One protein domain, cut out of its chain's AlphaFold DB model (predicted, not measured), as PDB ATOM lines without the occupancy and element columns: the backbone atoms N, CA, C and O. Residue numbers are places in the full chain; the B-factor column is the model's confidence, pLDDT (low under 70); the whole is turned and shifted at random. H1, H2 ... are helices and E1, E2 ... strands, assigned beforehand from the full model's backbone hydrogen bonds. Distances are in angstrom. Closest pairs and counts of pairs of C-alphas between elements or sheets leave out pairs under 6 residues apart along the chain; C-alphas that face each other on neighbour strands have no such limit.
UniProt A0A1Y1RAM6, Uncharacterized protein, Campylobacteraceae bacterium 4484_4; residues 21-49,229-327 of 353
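Overview. This is residues 21 to 49 and 229 to 327 of the 353 residues of an uncharacterized protein of Campylobacteraceae bacterium 4484_4 (UniProt A0A1Y1RAM6). One twisted five-stranded sheet forms a slab, and long loops holding E3 cover one of its faces; the short helix H1 sits by that sheet just after E5, while H2 grazes it with residues 320 to 323. The sheet's order is E1, E2, E5, E4, E6, and it is mixed, with E2 and E5 parallel and the other neighbours antiparallel. The printed part has 128 residues with six named strands and two named helices, in the order E1, E2, E3, E4, E5, H1, E6, H2; the class is mostly strand, though under half of the residues are in named elements. The whole is compact, with a radius of gyration of the C-alphas of 14.4 A and spans of 43 by 31 by 21 A.

Along the chain. Find C-alpha 21 at (-15.516, -49.642, 42.093); from there E1 runs through residues 21 to 27, 20.2 A. E2, residues 32 to 39, covers 23.0 A, and E5, residues 269 to 275, covers 19.5 A. Look next for C-alpha 255 at (-29.034, -37.649, 39.712), where the longest strand, E4, begins; it runs 27.5 A to residue 264. E6, residues 310 to 316, measures 18.9 A. The short strand E3 is residues 240 to 242, and the helix H1 is residues 277 to 280. H2, residues 320 to 325, ends with C-alpha 325 at (-11.946, -34.016, 35.236).

Arrangement. Start at the inner strands E5 and E4, an antiparallel hairpin at 167 degrees, with N 260 and O 273 at 2.9 A. On the other side of E5 you find E2, parallel at 8 degrees, with N 35 and O 272 at 2.8 A. E1, an edge strand, forms a hairpin with E2, antiparallel at 169 degrees; N 23 and O 36 are 2.8 A apart. At the other edge E6 is antiparallel to E4 at 157 degrees, with N 259 and O 312 at 2.9 A. E5, H1 and E6 make a split strand-helix-strand unit, two strands running the same way with E4 between them, and its crossover is right-handed. H1 is on the sheet at a height of 5.2 A, over none of its strands, but only just: 2 of its 4 C-alphas fall on E2. Its closest C-alphas to E2 are Trp 279 and Leu 38, 5.3 A. H2 only grazes the sheet; its closest C-alpha to E4 is Val 320, 6.2 A from that of Arg 256. E3 pairs with no named strand, but its residues 241 to 242 pair antiparallel with residues 234 to 235, and 240 to 241 with 286 to 287. In H2 every O i to N i+4 pair is within hydrogen-bond range; H1 is too short for one.

Size, cuts and confidence. The C-alphas farthest apart are those of Gln 251 and Gly 296, 44.9 A. Residues 50 to 228 are not printed, and C-alphas 49 and 229 are 32.4 A apart across the cut. The links from E3 to E4 and from H1 to E6 are long, with 12 and 29 residues. The mean pLDDT of the printed part is 79.8; look for values under 70 at residues 29 to 30, 45 to 49, 267, 302 to 308 and 324 to 327.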
ATOM      1  N   TYR A  21     -16.819 -49.753  41.454       83.50
ATOM      2  CA  TYR A  21     -15.516 -49.642  42.093       83.50
ATOM      3  C   TYR A  21     -15.538 -48.619  43.233       83.50
ATOM      4  O   TYR A  21     -16.400 -47.740  43.294       83.50
ATOM      5  N   GLY A  22     -14.594 -48.784  44.155       84.38
ATOM      6  CA  GLY A  22     -14.412 -47.932  45.319       84.38
ATOM      7  C   GLY A  22     -12.963 -47.485  45.418       84.38
ATOM      8  O   GLY A  22     -12.050 -48.289  45.231       84.38
ATOM      9  N   VAL A  23     -12.754 -46.207  45.702       80.06
ATOM     10  CA  VAL A  23     -11.436 -45.583  45.763       80.06
ATOM     11  C   VAL A  23     -11.370 -44.726  47.015       80.06
ATOM     12  O   VAL A  23     -12.217 -43.862  47.202       80.06
ATOM     13  N   ALA A  24     -10.362 -44.954  47.852       81.31
ATOM     14  CA  ALA A  24     -10.128 -44.177  49.062       81.31
ATOM     15  C   ALA A  24      -8.708 -43.600  49.058       81.31
ATOM     16  O   ALA A  24      -7.751 -44.306  48.721       81.31
ATOM     17  N   LEU A  25      -8.574 -42.342  49.472       77.31
ATOM     18  CA  LEU A  25      -7.298 -41.683  49.725       77.31
ATOM     19  C   LEU A  25      -7.365 -40.940  51.053       77.31
ATOM     20  O   LEU A  25      -8.208 -40.070  51.229       77.31
ATOM     21  N   TYR A  26      -6.454 -41.263  51.967       80.38
ATOM     22  CA  TYR A  26      -6.310 -40.546  53.225       80.38
ATOM     23  C   TYR A  26      -5.054 -39.669  53.203       80.38
ATOM     24  O   TYR A  26      -3.950 -40.150  52.941       80.38
ATOM     25  N   CYS A  27      -5.244 -38.388  53.492       75.94
ATOM     26  CA  CYS A  27      -4.218 -37.362  53.556       75.94
ATOM     27  C   CYS A  27      -3.906 -37.065  55.017       75.94
ATOM     28  O   CYS A  27      -4.615 -36.307  55.678       75.94
ATOM     29  N   SER A  28      -2.842 -37.684  55.528       74.88
ATOM     30  CA  SER A  28      -2.457 -37.591  56.939       74.88
ATOM     31  C   SER A  28      -2.107 -36.171  57.388       74.88
ATOM     32  O   SER A  28      -2.393 -35.816  58.529       74.88
ATOM     33  N   SER A  29      -1.552 -35.350  56.491       67.62
ATOM     34  CA  SER A  29      -1.199 -33.947  56.748       67.62
ATOM     35  C   SER A  29      -2.408 -33.080  57.095       67.62
ATOM     36  O   SER A  29      -2.310 -32.219  57.962       67.62
ATOM     37  N   SER A  30      -3.543 -33.318  56.440       68.62
ATOM     38  CA  SER A  30      -4.779 -32.546  56.604       68.62
ATOM     39  C   SER A  30      -5.889 -33.330  57.303       68.62
ATOM     40  O   SER A  30      -7.029 -32.880  57.327       68.62
ATOM     41  N   ARG A  31      -5.583 -34.543  57.789       76.19
ATOM     42  CA  ARG A  31      -6.551 -35.513  58.330       76.19
ATOM     43  C   ARG A  31      -7.813 -35.642  57.468       76.19
ATOM     44  O   ARG A  31      -8.922 -35.738  57.986       76.19
ATOM     45  N   HIS A  32      -7.623 -35.670  56.151       77.62
ATOM     46  CA  HIS A  32      -8.715 -35.665  55.183       77.62
ATOM     47  C   HIS A  32      -8.795 -37.005  54.448       77.62
ATOM     48  O   HIS A  32      -7.828 -37.438  53.822       77.62
ATOM     49  N   LEU A  33      -9.942 -37.669  54.524       78.31
ATOM     50  CA  LEU A  33     -10.287 -38.837  53.725       78.31
ATOM     51  C   LEU A  33     -11.130 -38.420  52.512       78.31
ATOM     52  O   LEU A  33     -12.185 -37.829  52.667       78.31
ATOM     53  N   MET A  34     -10.713 -38.805  51.313       81.81
ATOM     54  CA  MET A  34     -11.544 -38.741  50.112       81.81
ATOM     55  C   MET A  34     -11.981 -40.150  49.729       81.81
ATOM     56  O   MET A  34     -11.148 -41.055  49.625       81.81
ATOM     57  N   LEU A  35     -13.277 -40.336  49.496       83.00
ATOM     58  CA  LEU A  35     -13.886 -41.617  49.171       83.00
ATOM     59  C   LEU A  35     -14.796 -41.488  47.949       83.00
ATOM     60  O   LEU A  35     -15.753 -40.722  47.937       83.00
ATOM     61  N   PHE A  36     -14.542 -42.298  46.928       85.06
ATOM     62  CA  PHE A  36     -15.350 -42.367  45.715       85.06
ATOM     63  C   PHE A  36     -15.916 -43.773  45.565       85.06
ATOM     64  O   PHE A  36     -15.163 -44.740  45.475       85.06
ATOM     65  N   GLN A  37     -17.239 -43.887  45.518       89.19
ATOM     66  CA  GLN A  37     -17.974 -45.125  45.271       89.19
ATOM     67  C   GLN A  37     -18.784 -44.968  43.987       89.19
ATOM     68  O   GLN A  37     -19.896 -44.429  43.965       89.19
ATOM     69  N   LEU A  38     -18.185 -45.397  42.880       86.56
ATOM     70  CA  LEU A  38     -18.628 -45.061  41.532       86.56
ATOM     71  C   LEU A  38     -18.895 -46.317  40.696       86.56
ATOM     72  O   LEU A  38     -18.474 -47.426  41.030       86.56
ATOM     73  N   ASN A  39     -19.604 -46.153  39.587       88.44
ATOM     74  CA  ASN A  39     -19.678 -47.164  38.543       88.44
ATOM     75  C   ASN A  39     -19.079 -46.609  37.242       88.44
ATOM     76  O   ASN A  39     -19.039 -45.400  37.018       88.44
ATOM     77  N   THR A  40     -18.564 -47.505  36.399       84.25
ATOM     78  CA  THR A  40     -17.886 -47.190  35.129       84.25
ATOM     79  C   THR A  40     -18.733 -46.425  34.111       84.25
ATOM     80  O   THR A  40     -18.196 -45.954  33.104       84.25
ATOM     81  N   ASN A  41     -20.049 -46.344  34.324       84.69
ATOM     82  CA  ASN A  41     -20.949 -45.513  33.530       84.69
ATOM     83  C   ASN A  41     -20.941 -44.043  33.985       84.69
ATOM     84  O   ASN A  41     -21.225 -43.161  33.178       84.69
ATOM     85  N   GLU A  42     -20.638 -43.773  35.255       80.81
ATOM     86  CA  GLU A  42     -20.549 -42.429  35.828       80.81
ATOM     87  C   GLU A  42     -19.134 -41.864  35.785       80.81
ATOM     88  O   GLU A  42     -18.980 -40.670  35.522       80.81
ATOM     89  N   SER A  43     -18.130 -42.701  36.062       80.19
ATOM     90  CA  SER A  43     -16.729 -42.362  35.839       80.19
ATOM     91  C   SER A  43     -15.854 -43.585  35.643       80.19
ATOM     92  O   SER A  43     -16.081 -44.629  36.249       80.19
ATOM     93  N   ARG A  44     -14.834 -43.463  34.794       78.44
ATOM     94  CA  ARG A  44     -13.792 -44.488  34.615       78.44
ATOM     95  C   ARG A  44     -12.478 -44.107  35.265       78.44
ATOM     96  O   ARG A  44     -11.633 -44.972  35.492       78.44
ATOM     97  N   THR A  45     -12.314 -42.828  35.569       68.75
ATOM     98  CA  THR A  45     -11.116 -42.278  36.180       68.75
ATOM     99  C   THR A  45     -11.475 -41.484  37.431       68.75
ATOM    100  O   THR A  45     -12.554 -40.908  37.561       68.75
ATOM    101  N   VAL A  46     -10.582 -41.495  38.415       66.44
ATOM    102  CA  VAL A  46     -10.669 -40.615  39.582       66.44
ATOM    103  C   VAL A  46      -9.265 -40.105  39.832       66.44
ATOM    104  O   VAL A  46      -8.354 -40.888  40.099       66.44
ATOM    105  N   GLN A  47      -9.083 -38.794  39.727       64.19
ATOM    106  CA  GLN A  47      -7.846 -38.150  40.138       64.19
ATOM    107  C   GLN A  47      -8.033 -37.612  41.548       64.19
ATOM    108  O   GLN A  47      -8.861 -36.738  41.779       64.19
ATOM    109  N   MET A  48      -7.239 -38.123  42.479       62.72
ATOM    110  CA  MET A  48      -7.172 -37.610  43.839       62.72
ATOM    111  C   MET A  48      -5.738 -37.206  44.110       62.72
ATOM    112  O   MET A  48      -4.808 -37.916  43.729       62.72
ATOM    113  N   ASN A  49      -5.563 -36.088  44.793       61.09
ATOM    114  CA  ASN A  49      -4.256 -35.655  45.241       61.09
ATOM    115  C   ASN A  49      -4.388 -35.305  46.712       61.09
ATOM    116  O   ASN A  49      -5.244 -34.505  47.077       61.09
ATOM    117  N   PRO A 229     -37.167 -32.422  47.525       82.50
ATOM    118  CA  PRO A 229     -36.284 -32.443  48.681       82.50
ATOM    119  C   PRO A 229     -35.750 -33.859  48.938       82.50
ATOM    120  O   PRO A 229     -36.483 -34.848  48.822       82.50
ATOM    121  N   LEU A 230     -34.478 -33.951  49.312       85.06
ATOM    122  CA  LEU A 230     -33.848 -35.145  49.854       85.06
ATOM    123  C   LEU A 230     -34.183 -35.244  51.352       85.06
ATOM    124  O   LEU A 230     -33.529 -34.654  52.209       85.06
ATOM    125  N   ASN A 231     -35.244 -35.990  51.662       83.12
ATOM    126  CA  ASN A 231     -35.772 -36.127  53.019       83.12
ATOM    127  C   ASN A 231     -35.361 -37.440  53.686       83.12
ATOM    128  O   ASN A 231     -35.215 -38.468  53.030       83.12
ATOM    129  N   GLY A 232     -35.288 -37.419  55.021       83.56
ATOM    130  CA  GLY A 232     -35.113 -38.630  55.829       83.56
ATOM    131  C   GLY A 232     -33.720 -39.247  55.742       83.56
ATOM    132  O   GLY A 232     -33.552 -40.404  56.120       83.56
ATOM    133  N   VAL A 233     -32.736 -38.492  55.247       87.56
ATOM    134  CA  VAL A 233     -31.343 -38.923  55.254       87.56
ATOM    135  C   VAL A 233     -30.813 -38.919  56.680       87.56
ATOM    136  O   VAL A 233     -30.898 -37.911  57.386       87.56
ATOM    137  N   THR A 234     -30.246 -40.047  57.088       88.06
ATOM    138  CA  THR A 234     -29.631 -40.241  58.402       88.06
ATOM    139  C   THR A 234     -28.168 -40.600  58.234       88.06
ATOM    140  O   THR A 234     -27.814 -41.287  57.275       88.06
ATOM    141  N   TYR A 235     -27.341 -40.187  59.187       86.44
ATOM    142  CA  TYR A 235     -25.957 -40.623  59.286       86.44
ATOM    143  C   TYR A 235     -25.580 -40.841  60.746       86.44
ATOM    144  O   TYR A 235     -25.864 -39.991  61.591       86.44
ATOM    145  N   ASP A 236     -24.987 -41.993  61.033       82.69
ATOM    146  CA  ASP A 236     -24.591 -42.383  62.379       82.69
ATOM    147  C   ASP A 236     -23.078 -42.597  62.505       82.69
ATOM    148  O   ASP A 236     -22.339 -42.728  61.528       82.69
ATOM    149  N   ASN A 237     -22.624 -42.682  63.752       76.00
ATOM    150  CA  ASN A 237     -21.220 -42.887  64.102       76.00
ATOM    151  C   ASN A 237     -20.659 -44.270  63.714       76.00
ATOM    152  O   ASN A 237     -19.483 -44.538  63.963       76.00
ATOM    153  N   SER A 238     -21.471 -45.154  63.118       80.94
ATOM    154  CA  SER A 238     -20.995 -46.403  62.515       80.94
ATOM    155  C   SER A 238     -20.514 -46.209  61.073       80.94
ATOM    156  O   SER A 238     -20.052 -47.164  60.450       80.94
ATOM    157  N   GLY A 239     -20.622 -44.989  60.534       82.06
ATOM    158  CA  GLY A 239     -20.333 -44.703  59.133       82.06
ATOM    159  C   GLY A 239     -21.470 -45.134  58.204       82.06
ATOM    160  O   GLY A 239     -21.224 -45.390  57.021       82.06
ATOM    161  N   THR A 240     -22.699 -45.269  58.720       89.31
ATOM    162  CA  THR A 240     -23.855 -45.722  57.939       89.31
ATOM    163  C   THR A 240     -24.771 -44.563  57.572       89.31
ATOM    164  O   THR A 240     -25.307 -43.855  58.420       89.31
ATOM    165  N   PHE A 241     -25.002 -44.431  56.272       90.50
ATOM    166  CA  PHE A 241     -25.966 -43.541  55.652       90.50
ATOM    167  C   PHE A 241     -27.273 -44.285  55.385       90.50
ATOM    168  O   PHE A 241     -27.277 -45.370  54.797       90.50
ATOM    169  N   GLY A 242     -28.393 -43.680  55.767       91.50
ATOM    170  CA  GLY A 242     -29.745 -44.143  55.457       91.50
ATOM    171  C   GLY A 242     -30.534 -43.089  54.686       91.50
ATOM    172  O   GLY A 242     -30.136 -41.931  54.618       91.50
ATOM    173  N   GLY A 243     -31.660 -43.486  54.093       89.25
ATOM    174  CA  GLY A 243     -32.563 -42.550  53.410       89.25
ATOM    175  C   GLY A 243     -32.051 -42.021  52.065       89.25
ATOM    176  O   GLY A 243     -32.615 -41.069  51.538       89.25
ATOM    177  N   LEU A 244     -31.045 -42.659  51.457       89.62
ATOM    178  CA  LEU A 244     -30.465 -42.300  50.150       89.62
ATOM    179  C   LEU A 244     -31.365 -42.704  48.961       89.62
ATOM    180  O   LEU A 244     -30.900 -43.137  47.910       89.62
ATOM    181  N   GLY A 245     -32.681 -42.632  49.145       83.69
ATOM    182  CA  GLY A 245     -33.689 -42.946  48.139       83.69
ATOM    183  C   GLY A 245     -34.168 -41.685  47.432       83.69
ATOM    184  O   GLY A 245     -35.340 -41.336  47.551       83.69
ATOM    185  N   TYR A 246     -33.284 -40.984  46.721       86.19
ATOM    186  CA  TYR A 246     -33.683 -39.825  45.931       86.19
ATOM    187  C   TYR A 246     -34.235 -40.241  44.571       86.19
ATOM    188  O   TYR A 246     -33.626 -41.031  43.851       86.19
ATOM    189  N   GLN A 247     -35.386 -39.683  44.208       84.56
ATOM    190  CA  GLN A 247     -35.967 -39.837  42.880       84.56
ATOM    191  C   GLN A 247     -36.181 -38.447  42.276       84.56
ATOM    192  O   GLN A 247     -37.082 -37.726  42.721       84.56
ATOM    193  N   PRO A 248     -35.357 -38.067  41.284       82.00
ATOM    194  CA  PRO A 248     -35.544 -36.855  40.497       82.00
ATOM    195  C   PRO A 248     -36.961 -36.768  39.923       82.00
ATOM    196  O   PRO A 248     -37.588 -37.788  39.621       82.00
ATOM    197  N   SER A 249     -37.478 -35.558  39.717       82.81
ATOM    198  CA  SER A 249     -38.657 -35.419  38.862       82.81
ATOM    199  C   SER A 249     -38.285 -35.721  37.405       82.81
ATOM    200  O   SER A 249     -37.129 -35.591  37.002       82.81
ATOM    201  N   ALA A 250     -39.272 -36.068  36.578       80.56
ATOM    202  CA  ALA A 250     -39.044 -36.327  35.153       80.56
ATOM    203  C   ALA A 250     -38.518 -35.103  34.373       80.56
ATOM    204  O   ALA A 250     -38.041 -35.253  33.254       80.56
ATOM    205  N   GLN A 251     -38.646 -33.902  34.945       81.31
ATOM    206  CA  GLN A 251     -38.215 -32.635  34.349       81.31
ATOM    207  C   GLN A 251     -36.869 -32.152  34.905       81.31
ATOM    208  O   GLN A 251     -36.248 -31.277  34.311       81.31
ATOM    209  N   SER A 252     -36.412 -32.710  36.030       81.50
ATOM    210  CA  SER A 252     -35.095 -32.390  36.580       81.50
ATOM    211  C   SER A 252     -33.975 -33.102  35.824       81.50
ATOM    212  O   SER A 252     -34.175 -34.149  35.206       81.50
ATOM    213  N   ARG A 253     -32.771 -32.533  35.926       85.38
ATOM    214  CA  ARG A 253     -31.514 -33.156  35.489       85.38
ATOM    215  C   ARG A 253     -31.353 -34.546  36.125       85.38
ATOM    216  O   ARG A 253     -31.980 -34.814  37.144       85.38
ATOM    217  N   PRO A 254     -30.535 -35.457  35.582       88.88
ATOM    218  CA  PRO A 254     -30.319 -36.750  36.224       88.88
ATOM    219  C   PRO A 254     -29.537 -36.607  37.539       88.88
ATOM    220  O   PRO A 254     -28.639 -35.770  37.659       88.88
ATOM    221  N   LEU A 255     -29.849 -37.470  38.511       89.50
ATOM    222  CA  LEU A 255     -29.034 -37.649  39.712       89.50
ATOM    223  C   LEU A 255     -27.680 -38.244  39.316       89.50
ATOM    224  O   LEU A 255     -27.630 -39.290  38.667       89.50
ATOM    225  N   ARG A 256     -26.591 -37.584  39.710       87.94
ATOM    226  CA  ARG A 256     -25.219 -38.000  39.384       87.94
ATOM    227  C   ARG A 256     -24.474 -38.584  40.570       87.94
ATOM    228  O   ARG A 256     -23.749 -39.559  40.403       87.94
ATOM    229  N   ALA A 257     -24.671 -38.020  41.752       88.50
ATOM    230  CA  ALA A 257     -24.034 -38.494  42.970       88.50
ATOM    231  C   ALA A 257     -24.825 -38.056  44.199       88.50
ATOM    232  O   ALA A 257     -25.543 -37.060  44.160       88.50
ATOM    233  N   TYR A 258     -24.636 -38.783  45.289       88.69
ATOM    234  CA  TYR A 258     -24.736 -38.237  46.630       88.69
ATOM    235  C   TYR A 258     -23.346 -37.773  47.042       88.69
ATOM    236  O   TYR A 258     -22.373 -38.502  46.827       88.69
ATOM    237  N   VAL A 259     -23.253 -36.578  47.603       85.75
ATOM    238  CA  VAL A 259     -22.018 -36.056  48.182       85.75
ATOM    239  C   VAL A 259     -22.241 -35.905  49.669       85.75
ATOM    240  O   VAL A 259     -23.287 -35.398  50.067       85.75
ATOM    241  N   ALA A 260     -21.298 -36.379  50.472       82.81
ATOM    242  CA  ALA A 260     -21.332 -36.173  51.908       82.81
ATOM    243  C   ALA A 260     -20.033 -35.542  52.397       82.81
ATOM    244  O   ALA A 260     -18.957 -36.008  52.021       82.81
ATOM    245  N   MET A 261     -20.173 -34.529  53.249       78.62
ATOM    246  CA  MET A 261     -19.109 -33.977  54.075       78.62
ATOM    247  C   MET A 261     -19.309 -34.488  55.486       78.62
ATOM    248  O   MET A 261     -20.356 -34.262  56.097       78.62
ATOM    249  N   LEU A 262     -18.305 -35.163  56.015       79.50
ATOM    250  CA  LEU A 262     -18.293 -35.572  57.406       79.50
ATOM    251  C   LEU A 262     -17.172 -34.813  58.094       79.50
ATOM    252  O   LEU A 262     -16.003 -34.999  57.752       79.50
ATOM    253  N   HIS A 263     -17.537 -33.975  59.052       75.38
ATOM    254  CA  HIS A 263     -16.583 -33.293  59.907       75.38
ATOM    255  C   HIS A 263     -16.632 -33.893  61.309       75.38
ATOM    256  O   HIS A 263     -17.673 -34.365  61.772       75.38
ATOM    257  N   LYS A 264     -15.488 -33.889  61.992       74.44
ATOM    258  CA  LYS A 264     -15.419 -34.206  63.413       74.44
ATOM    259  C   LYS A 264     -14.606 -33.161  64.162       74.44
ATOM    260  O   LYS A 264     -13.377 -33.271  64.231       74.44
ATOM    261  N   ASP A 265     -15.321 -32.253  64.827       70.69
ATOM    262  CA  ASP A 265     -14.776 -31.123  65.594       70.69
ATOM    263  C   ASP A 265     -13.624 -31.531  66.522       70.69
ATOM    264  O   ASP A 265     -12.565 -30.909  66.560       70.69
ATOM    265  N   ALA A 266     -13.802 -32.618  67.282       70.44
ATOM    266  CA  ALA A 266     -12.844 -33.035  68.308       70.44
ATOM    267  C   ALA A 266     -11.465 -33.432  67.751       70.44
ATOM    268  O   ALA A 266     -10.481 -33.458  68.493       70.44
ATOM    269  N   THR A 267     -11.394 -33.798  66.470       67.88
ATOM    270  CA  THR A 267     -10.172 -34.304  65.831       67.88
ATOM    271  C   THR A 267      -9.729 -33.487  64.628       67.88
ATOM    272  O   THR A 267      -8.653 -33.786  64.103       67.88
ATOM    273  N   ASP A 268     -10.523 -32.490  64.224       73.25
ATOM    274  CA  ASP A 268     -10.352 -31.724  62.985       73.25
ATOM    275  C   ASP A 268     -10.101 -32.658  61.790       73.25
ATOM    276  O   ASP A 268      -9.124 -32.549  61.052       73.25
ATOM    277  N   ALA A 269     -10.921 -33.708  61.709       75.38
ATOM    278  CA  ALA A 269     -10.828 -34.724  60.673       75.38
ATOM    279  C   ALA A 269     -12.009 -34.562  59.722       75.38
ATOM    280  O   ALA A 269     -13.137 -34.355  60.169       75.38
ATOM    281  N   ASN A 270     -11.726 -34.684  58.427       77.75
ATOM    282  CA  ASN A 270     -12.696 -34.483  57.360       77.75
ATOM    283  C   ASN A 270     -12.817 -35.742  56.507       77.75
ATOM    284  O   ASN A 270     -11.825 -36.438  56.264       77.75
ATOM    285  N   CYS A 271     -14.020 -36.024  56.024       79.31
ATOM    286  CA  CYS A 271     -14.254 -37.042  55.017       79.31
ATOM    287  C   CYS A 271     -15.212 -36.537  53.939       79.31
ATOM    288  O   CYS A 271     -16.387 -36.308  54.217       79.31
ATOM    289  N   ASP A 272     -14.716 -36.503  52.707       81.56
ATOM    290  CA  ASP A 272     -15.499 -36.266  51.503       81.56
ATOM    291  C   ASP A 272     -15.879 -37.605  50.872       81.56
ATOM    292  O   ASP A 272     -15.019 -38.408  50.498       81.56
ATOM    293  N   LEU A 273     -17.177 -37.855  50.722       84.94
ATOM    294  CA  LEU A 273     -17.710 -39.030  50.036       84.94
ATOM    295  C   LEU A 273     -18.457 -38.609  48.775       84.94
ATOM    296  O   LEU A 273     -19.389 -37.817  48.843       84.94
ATOM    297  N   VAL A 274     -18.131 -39.235  47.645       87.56
ATOM    298  CA  VAL A 274     -18.929 -39.193  46.416       87.56
ATOM    299  C   VAL A 274     -19.463 -40.589  46.123       87.56
ATOM    300  O   VAL A 274     -18.705 -41.522  45.855       87.56
ATOM    301  N   LEU A 275     -20.782 -40.737  46.146       91.38
ATOM    302  CA  LEU A 275     -21.483 -42.007  45.999       91.38
ATOM    303  C   LEU A 275     -22.450 -41.951  44.815       91.38
ATOM    304  O   LEU A 275     -23.476 -41.274  44.858       91.38
ATOM    305  N   SER A 276     -22.142 -42.673  43.738       91.00
ATOM    306  CA  SER A 276     -22.995 -42.700  42.543       91.00
ATOM    307  C   SER A 276     -24.253 -43.566  42.734       91.00
ATOM    308  O   SER A 276     -24.202 -44.612  43.396       91.00
ATOM    309  N   PRO A 277     -25.382 -43.215  42.089       91.00
ATOM    310  CA  PRO A 277     -26.573 -44.064  42.064       91.00
ATOM    311  C   PRO A 277     -26.325 -45.446  41.443       91.00
ATOM    312  O   PRO A 277     -26.888 -46.435  41.920       91.00
ATOM    313  N   GLY A 278     -25.473 -45.546  40.414       90.44
ATOM    314  CA  GLY A 278     -25.111 -46.818  39.788       90.44
ATOM    315  C   GLY A 278     -24.323 -47.741  40.714       90.44
ATOM    316  O   GLY A 278     -24.525 -48.954  40.676       90.44
ATOM    317  N   TRP A 279     -23.501 -47.195  41.618       91.38
ATOM    318  CA  TRP A 279     -22.877 -47.993  42.678       91.38
ATOM    319  C   TRP A 279     -23.917 -48.530  43.671       91.38
ATOM    320  O   TRP A 279     -23.885 -49.710  44.040       91.38
ATOM    321  N   MET A 280     -24.882 -47.681  44.043       91.44
ATOM    322  CA  MET A 280     -25.959 -48.011  44.983       91.44
ATOM    323  C   MET A 280     -26.934 -49.064  44.453       91.44
ATOM    324  O   MET A 280     -27.517 -49.796  45.251       91.44
ATOM    325  N   GLN A 281     -27.119 -49.166  43.132       89.88
ATOM    326  CA  GLN A 281     -28.022 -50.138  42.492       89.88
ATOM    327  C   GLN A 281     -29.441 -50.127  43.099       89.88
ATOM    328  O   GLN A 281     -30.046 -51.172  43.333       89.88
ATOM    329  N   GLY A 282     -29.965 -48.937  43.402       88.25
ATOM    330  CA  GLY A 282     -31.302 -48.763  43.983       88.25
ATOM    331  C   GLY A 282     -31.409 -49.048  45.486       88.25
ATOM    332  O   GLY A 282     -32.507 -48.968  46.035       88.25
ATOM    333  N   LYS A 283     -30.300 -49.347  46.178       91.12
ATOM    334  CA  LYS A 283     -30.270 -49.355  47.647       91.12
ATOM    335  C   LYS A 283     -30.536 -47.947  48.187       91.12
ATOM    336  O   LYS A 283     -30.197 -46.957  47.546       91.12
ATOM    337  N   ASN A 284     -31.109 -47.869  49.386       91.88
ATOM    338  CA  ASN A 284     -31.362 -46.609  50.096       91.88
ATOM    339  C   ASN A 284     -30.387 -46.368  51.263       91.88
ATOM    340  O   ASN A 284     -30.585 -45.434  52.037       91.88
ATOM    341  N   SER A 285     -29.377 -47.224  51.414       93.44
ATOM    342  CA  SER A 285     -28.391 -47.144  52.483       93.44
ATOM    343  C   SER A 285     -27.003 -47.539  51.994       93.44
ATOM    344  O   SER A 285     -26.852 -48.332  51.059       93.44
ATOM    345  N   TYR A 286     -25.997 -46.954  52.632       92.38
ATOM    346  CA  TYR A 286     -24.585 -47.180  52.359       92.38
ATOM    347  C   TYR A 286     -23.816 -47.155  53.673       92.38
ATOM    348  O   TYR A 286     -24.031 -46.267  54.486       92.38
ATOM    349  N   THR A 287     -22.907 -48.102  53.867       90.88
ATOM    350  CA  THR A 287     -21.987 -48.102  55.008       90.88
ATOM    351  C   THR A 287     -20.582 -47.950  54.463       90.88
ATOM    352  O   THR A 287     -20.199 -48.686  53.547       90.88
ATOM    353  N   ILE A 288     -19.827 -46.995  55.008       86.25
ATOM    354  CA  ILE A 288     -18.417 -46.819  54.659       86.25
ATOM    355  C   ILE A 288     -17.689 -48.144  54.946       86.25
ATOM    356  O   ILE A 288     -17.864 -48.708  56.029       86.25
ATOM    357  N   PRO A 289     -16.915 -48.692  53.988       84.38
ATOM    358  CA  PRO A 289     -16.188 -49.936  54.210       84.38
ATOM    359  C   PRO A 289     -15.167 -49.786  55.342       84.38
ATOM    360  O   PRO A 289     -14.783 -48.679  55.716       84.38
ATOM    361  N   ASP A 290     -14.681 -50.908  55.870       83.12
ATOM    362  CA  ASP A 290     -13.564 -50.861  56.807       83.12
ATOM    363  C   ASP A 290     -12.316 -50.297  56.108       83.12
ATOM    364  O   ASP A 290     -11.801 -50.874  55.147       83.12
ATOM    365  N   LEU A 291     -11.851 -49.148  56.599       83.38
ATOM    366  CA  LEU A 291     -10.672 -48.436  56.112       83.38
ATOM    367  C   LEU A 291      -9.486 -48.558  57.076       83.38
ATOM    368  O   LEU A 291      -8.512 -47.825  56.933       83.38
ATOM    369  N   SER A 292      -9.526 -49.484  58.040       78.12
ATOM    370  CA  SER A 292      -8.444 -49.723  59.011       78.12
ATOM    371  C   SER A 292      -7.081 -50.034  58.375       78.12
ATOM    372  O   SER A 292      -6.045 -49.857  59.011       78.12
ATOM    373  N   GLY A 293      -7.062 -50.456  57.106       77.69
ATOM    374  CA  GLY A 293      -5.841 -50.636  56.317       77.69
ATOM    375  C   GLY A 293      -5.197 -49.338  55.806       77.69
ATOM    376  O   GLY A 293      -4.081 -49.389  55.289       77.69
ATOM    377  N   LEU A 294      -5.862 -48.183  55.920       78.38
ATOM    378  CA  LEU A 294      -5.286 -46.883  55.571       78.38
ATOM    379  C   LEU A 294      -4.417 -46.379  56.728       78.38
ATOM    380  O   LEU A 294      -4.901 -46.106  57.824       78.38
ATOM    381  N   ASN A 295      -3.113 -46.245  56.486       77.25
ATOM    382  CA  ASN A 295      -2.171 -45.805  57.512       77.25
ATOM    383  C   ASN A 295      -2.527 -44.402  58.038       77.25
ATOM    384  O   ASN A 295      -2.738 -43.476  57.257       77.25
ATOM    385  N   GLY A 296      -2.574 -44.251  59.361       73.62
ATOM    386  CA  GLY A 296      -2.919 -43.000  60.035       73.62
ATOM    387  C   GLY A 296      -4.415 -42.687  60.079       73.62
ATOM    388  O   GLY A 296      -4.787 -41.750  60.772       73.62
ATOM    389  N   PHE A 297      -5.268 -43.460  59.406       78.19
ATOM    390  CA  PHE A 297      -6.716 -43.299  59.482       78.19
ATOM    391  C   PHE A 297      -7.286 -43.949  60.753       78.19
ATOM    392  O   PHE A 297      -6.882 -45.048  61.135       78.19
ATOM    393  N   ALA A 298      -8.271 -43.305  61.386       76.94
ATOM    394  CA  ALA A 298      -9.029 -43.882  62.491       76.94
ATOM    395  C   ALA A 298     -10.537 -43.812  62.218       76.94
ATOM    396  O   ALA A 298     -11.087 -42.735  62.012       76.94
ATOM    397  N   ALA A 299     -11.235 -44.949  62.315       71.12
ATOM    398  CA  ALA A 299     -12.687 -45.021  62.102       71.12
ATOM    399  C   ALA A 299     -13.498 -44.142  63.077       71.12
ATOM    400  O   ALA A 299     -14.613 -43.735  62.778       71.12
ATOM    401  N   ALA A 300     -12.924 -43.783  64.229       72.25
ATOM    402  CA  ALA A 300     -13.537 -42.840  65.164       72.25
ATOM    403  C   ALA A 300     -13.700 -41.414  64.589       72.25
ATOM    404  O   ALA A 300     -14.349 -40.582  65.222       72.25
ATOM    405  N   TRP A 301     -13.112 -41.118  63.425       70.56
ATOM    406  CA  TRP A 301     -13.159 -39.812  62.759       70.56
ATOM    407  C   TRP A 301     -14.347 -39.607  61.835       70.56
ATOM    408  O   TRP A 301     -14.525 -38.510  61.329       70.56
ATOM    409  N   TYR A 302     -15.177 -40.626  61.645       66.81
ATOM    410  CA  TYR A 302     -16.329 -40.558  60.758       66.81
ATOM    411  C   TYR A 302     -17.375 -39.495  61.145       66.81
ATOM    412  O   TYR A 302     -18.267 -39.232  60.348       66.81
ATOM    413  N   GLY A 303     -17.262 -38.843  62.308       64.62
ATOM    414  CA  GLY A 303     -18.278 -37.907  62.793       64.62
ATOM    415  C   GLY A 303     -19.646 -38.588  62.941       64.62
ATOM    416  O   GLY A 303     -19.781 -39.798  62.756       64.62
ATOM    417  N   ASP A 304     -20.675 -37.826  63.270       66.44
ATOM    418  CA  ASP A 304     -22.073 -38.212  63.084       66.44
ATOM    419  C   ASP A 304     -22.901 -36.987  62.646       66.44
ATOM    420  O   ASP A 304     -22.359 -35.916  62.375       66.44
ATOM    421  N   GLN A 305     -24.223 -37.128  62.523       64.00
ATOM    422  CA  GLN A 305     -25.090 -35.990  62.193       64.00
ATOM    423  C   GLN A 305     -25.081 -34.868  63.243       64.00
ATOM    424  O   GLN A 305     -25.375 -33.727  62.894       64.00
ATOM    425  N   ALA A 306     -24.777 -35.172  64.508       64.25
ATOM    426  CA  ALA A 306     -24.634 -34.159  65.549       64.25
ATOM    427  C   ALA A 306     -23.299 -33.405  65.428       64.25
ATOM    428  O   ALA A 306     -23.247 -32.237  65.806       64.25
ATOM    429  N   ASP A 307     -22.280 -34.029  64.831       65.50
ATOM    430  CA  ASP A 307     -20.992 -33.414  64.474       65.50
ATOM    431  C   ASP A 307     -21.058 -32.586  63.159       65.50
ATOM    432  O   ASP A 307     -20.032 -32.160  62.637       65.50
ATOM    433  N   GLY A 308     -22.254 -32.343  62.601       66.81
ATOM    434  CA  GLY A 308     -22.436 -31.460  61.439       66.81
ATOM    435  C   GLY A 308     -22.312 -32.135  60.071       66.81
ATOM    436  O   GLY A 308     -22.095 -31.451  59.078       66.81
ATOM    437  N   ALA A 309     -22.469 -33.462  59.989       72.38
ATOM    438  CA  ALA A 309     -22.452 -34.164  58.706       72.38
ATOM    439  C   ALA A 309     -23.528 -33.644  57.727       72.38
ATOM    440  O   ALA A 309     -24.733 -33.679  58.013       72.38
ATOM    441  N   GLU A 310     -23.093 -33.246  56.532       77.94
ATOM    442  CA  GLU A 310     -23.950 -32.778  55.443       77.94
ATOM    443  C   GLU A 310     -23.975 -33.797  54.310       77.94
ATOM    444  O   GLU A 310     -22.959 -34.400  53.976       77.94
ATOM    445  N   ILE A 311     -25.162 -34.029  53.749       82.44
ATOM    446  CA  ILE A 311     -25.367 -34.989  52.666       82.44
ATOM    447  C   ILE A 311     -26.338 -34.378  51.682       82.44
ATOM    448  O   ILE A 311     -27.470 -34.046  52.052       82.44
ATOM    449  N   ASP A 312     -25.923 -34.341  50.426       83.56
ATOM    450  CA  ASP A 312     -26.698 -33.746  49.363       83.56
ATOM    451  C   ASP A 312     -26.758 -34.618  48.113       83.56
ATOM    452  O   ASP A 312     -25.835 -35.362  47.779       83.56
ATOM    453  N   ALA A 313     -27.863 -34.491  47.384       87.19
ATOM    454  CA  ALA A 313     -27.996 -35.043  46.042       87.19
ATOM    455  C   ALA A 313     -27.491 -34.037  44.994       87.19
ATOM    456  O   ALA A 313     -27.901 -32.878  44.992       87.19
ATOM    457  N   ILE A 314     -26.646 -34.488  44.065       85.12
ATOM    458  CA  ILE A 314     -26.131 -33.685  42.951       85.12
ATOM    459  C   ILE A 314     -26.865 -34.034  41.661       85.12
ATOM    460  O   ILE A 314     -26.800 -35.165  41.169       85.12
ATOM    461  N   MET A 315     -27.506 -33.025  41.081       85.56
ATOM    462  CA  MET A 315     -28.294 -33.105  39.856       85.56
ATOM    463  C   MET A 315     -27.574 -32.361  38.736       85.56
ATOM    464  O   MET A 315     -27.469 -31.137  38.791       85.56
ATOM    465  N   ALA A 316     -27.084 -33.061  37.710       83.25
ATOM    466  CA  ALA A 316     -26.274 -32.426  36.667       83.25
ATOM    467  C   ALA A 316     -26.414 -33.087  35.292       83.25
ATOM    468  O   ALA A 316     -26.532 -34.306  35.180       83.25
ATOM    469  N   ASP A 317     -26.326 -32.287  34.226       81.62
ATOM    470  CA  ASP A 317     -26.325 -32.803  32.848       81.62
ATOM    471  C   ASP A 317     -25.048 -33.584  32.538       81.62
ATOM    472  O   ASP A 317     -25.091 -34.582  31.818       81.62
ATOM    473  N   ARG A 318     -23.924 -33.166  33.123       78.94
ATOM    474  CA  ARG A 318     -22.620 -33.806  32.937       78.94
ATOM    475  C   ARG A 318     -22.455 -35.037  33.820       78.94
ATOM    476  O   ARG A 318     -23.066 -35.142  34.883       78.94
ATOM    477  N   SER A 319     -21.647 -35.979  33.350       78.88
ATOM    478  CA  SER A 319     -21.241 -37.170  34.106       78.88
ATOM    479  C   SER A 319     -20.398 -36.811  35.337       78.88
ATOM    480  O   SER A 319     -19.880 -35.700  35.447       78.88
ATOM    481  N   VAL A 320     -20.248 -37.757  36.273       77.06
ATOM    482  CA  VAL A 320     -19.341 -37.576  37.419       77.06
ATOM    483  C   VAL A 320     -17.904 -37.419  36.933       77.06
ATOM    484  O   VAL A 320     -17.209 -36.551  37.441       77.06
ATOM    485  N   GLU A 321     -17.495 -38.163  35.905       74.31
ATOM    486  CA  GLU A 321     -16.183 -38.017  35.265       74.31
ATOM    487  C   GLU A 321     -15.930 -36.599  34.778       74.31
ATOM    488  O   GLU A 321     -14.980 -35.980  35.222       74.31
ATOM    489  N   GLU A 322     -16.814 -36.027  33.958       71.50
ATOM    490  CA  GLU A 322     -16.649 -34.650  33.474       71.50
ATOM    491  C   GLU A 322     -16.592 -33.636  34.628       71.50
ATOM    492  O   GLU A 322     -15.881 -32.631  34.559       71.50
ATOM    493  N   MET A 323     -17.327 -33.900  35.712       74.31
ATOM    494  CA  MET A 323     -17.279 -33.079  36.918       74.31
ATOM    495  C   MET A 323     -15.964 -33.252  37.699       74.31
ATOM    496  O   MET A 323     -15.446 -32.267  38.227       74.31
ATOM    497  N   LEU A 324     -15.379 -34.450  37.733       68.38
ATOM    498  CA  LEU A 324     -14.091 -34.743  38.374       68.38
ATOM    499  C   LEU A 324     -12.881 -34.338  37.526       68.38
ATOM    500  O   LEU A 324     -11.896 -33.862  38.077       68.38
ATOM    501  N   GLU A 325     -12.948 -34.475  36.205       60.09
ATOM    502  CA  GLU A 325     -11.946 -34.016  35.236       60.09
ATOM    503  C   GLU A 325     -11.877 -32.501  35.195       60.09
ATOM    504  O   GLU A 325     -10.793 -31.929  35.067       60.09
ATOM    505  N   SER A 326     -13.027 -31.842  35.388       52.78
ATOM    506  CA  SER A 326     -13.001 -30.423  35.684       52.78
ATOM    507  C   SER A 326     -12.132 -30.175  36.924       52.78
ATOM    508  O   SER A 326     -11.478 -29.158  36.969       52.78
ATOM    509  N   LYS A 327     -11.981 -31.116  37.868       50.28
ATOM    510  CA  LYS A 327     -11.347 -30.959  39.197       50.28
ATOM    511  C   LYS A 327     -12.100 -30.004  40.122       50.28
ATOM    512  O   LYS A 327     -11.591 -29.660  41.181       50.28
TER     513      LYS A 327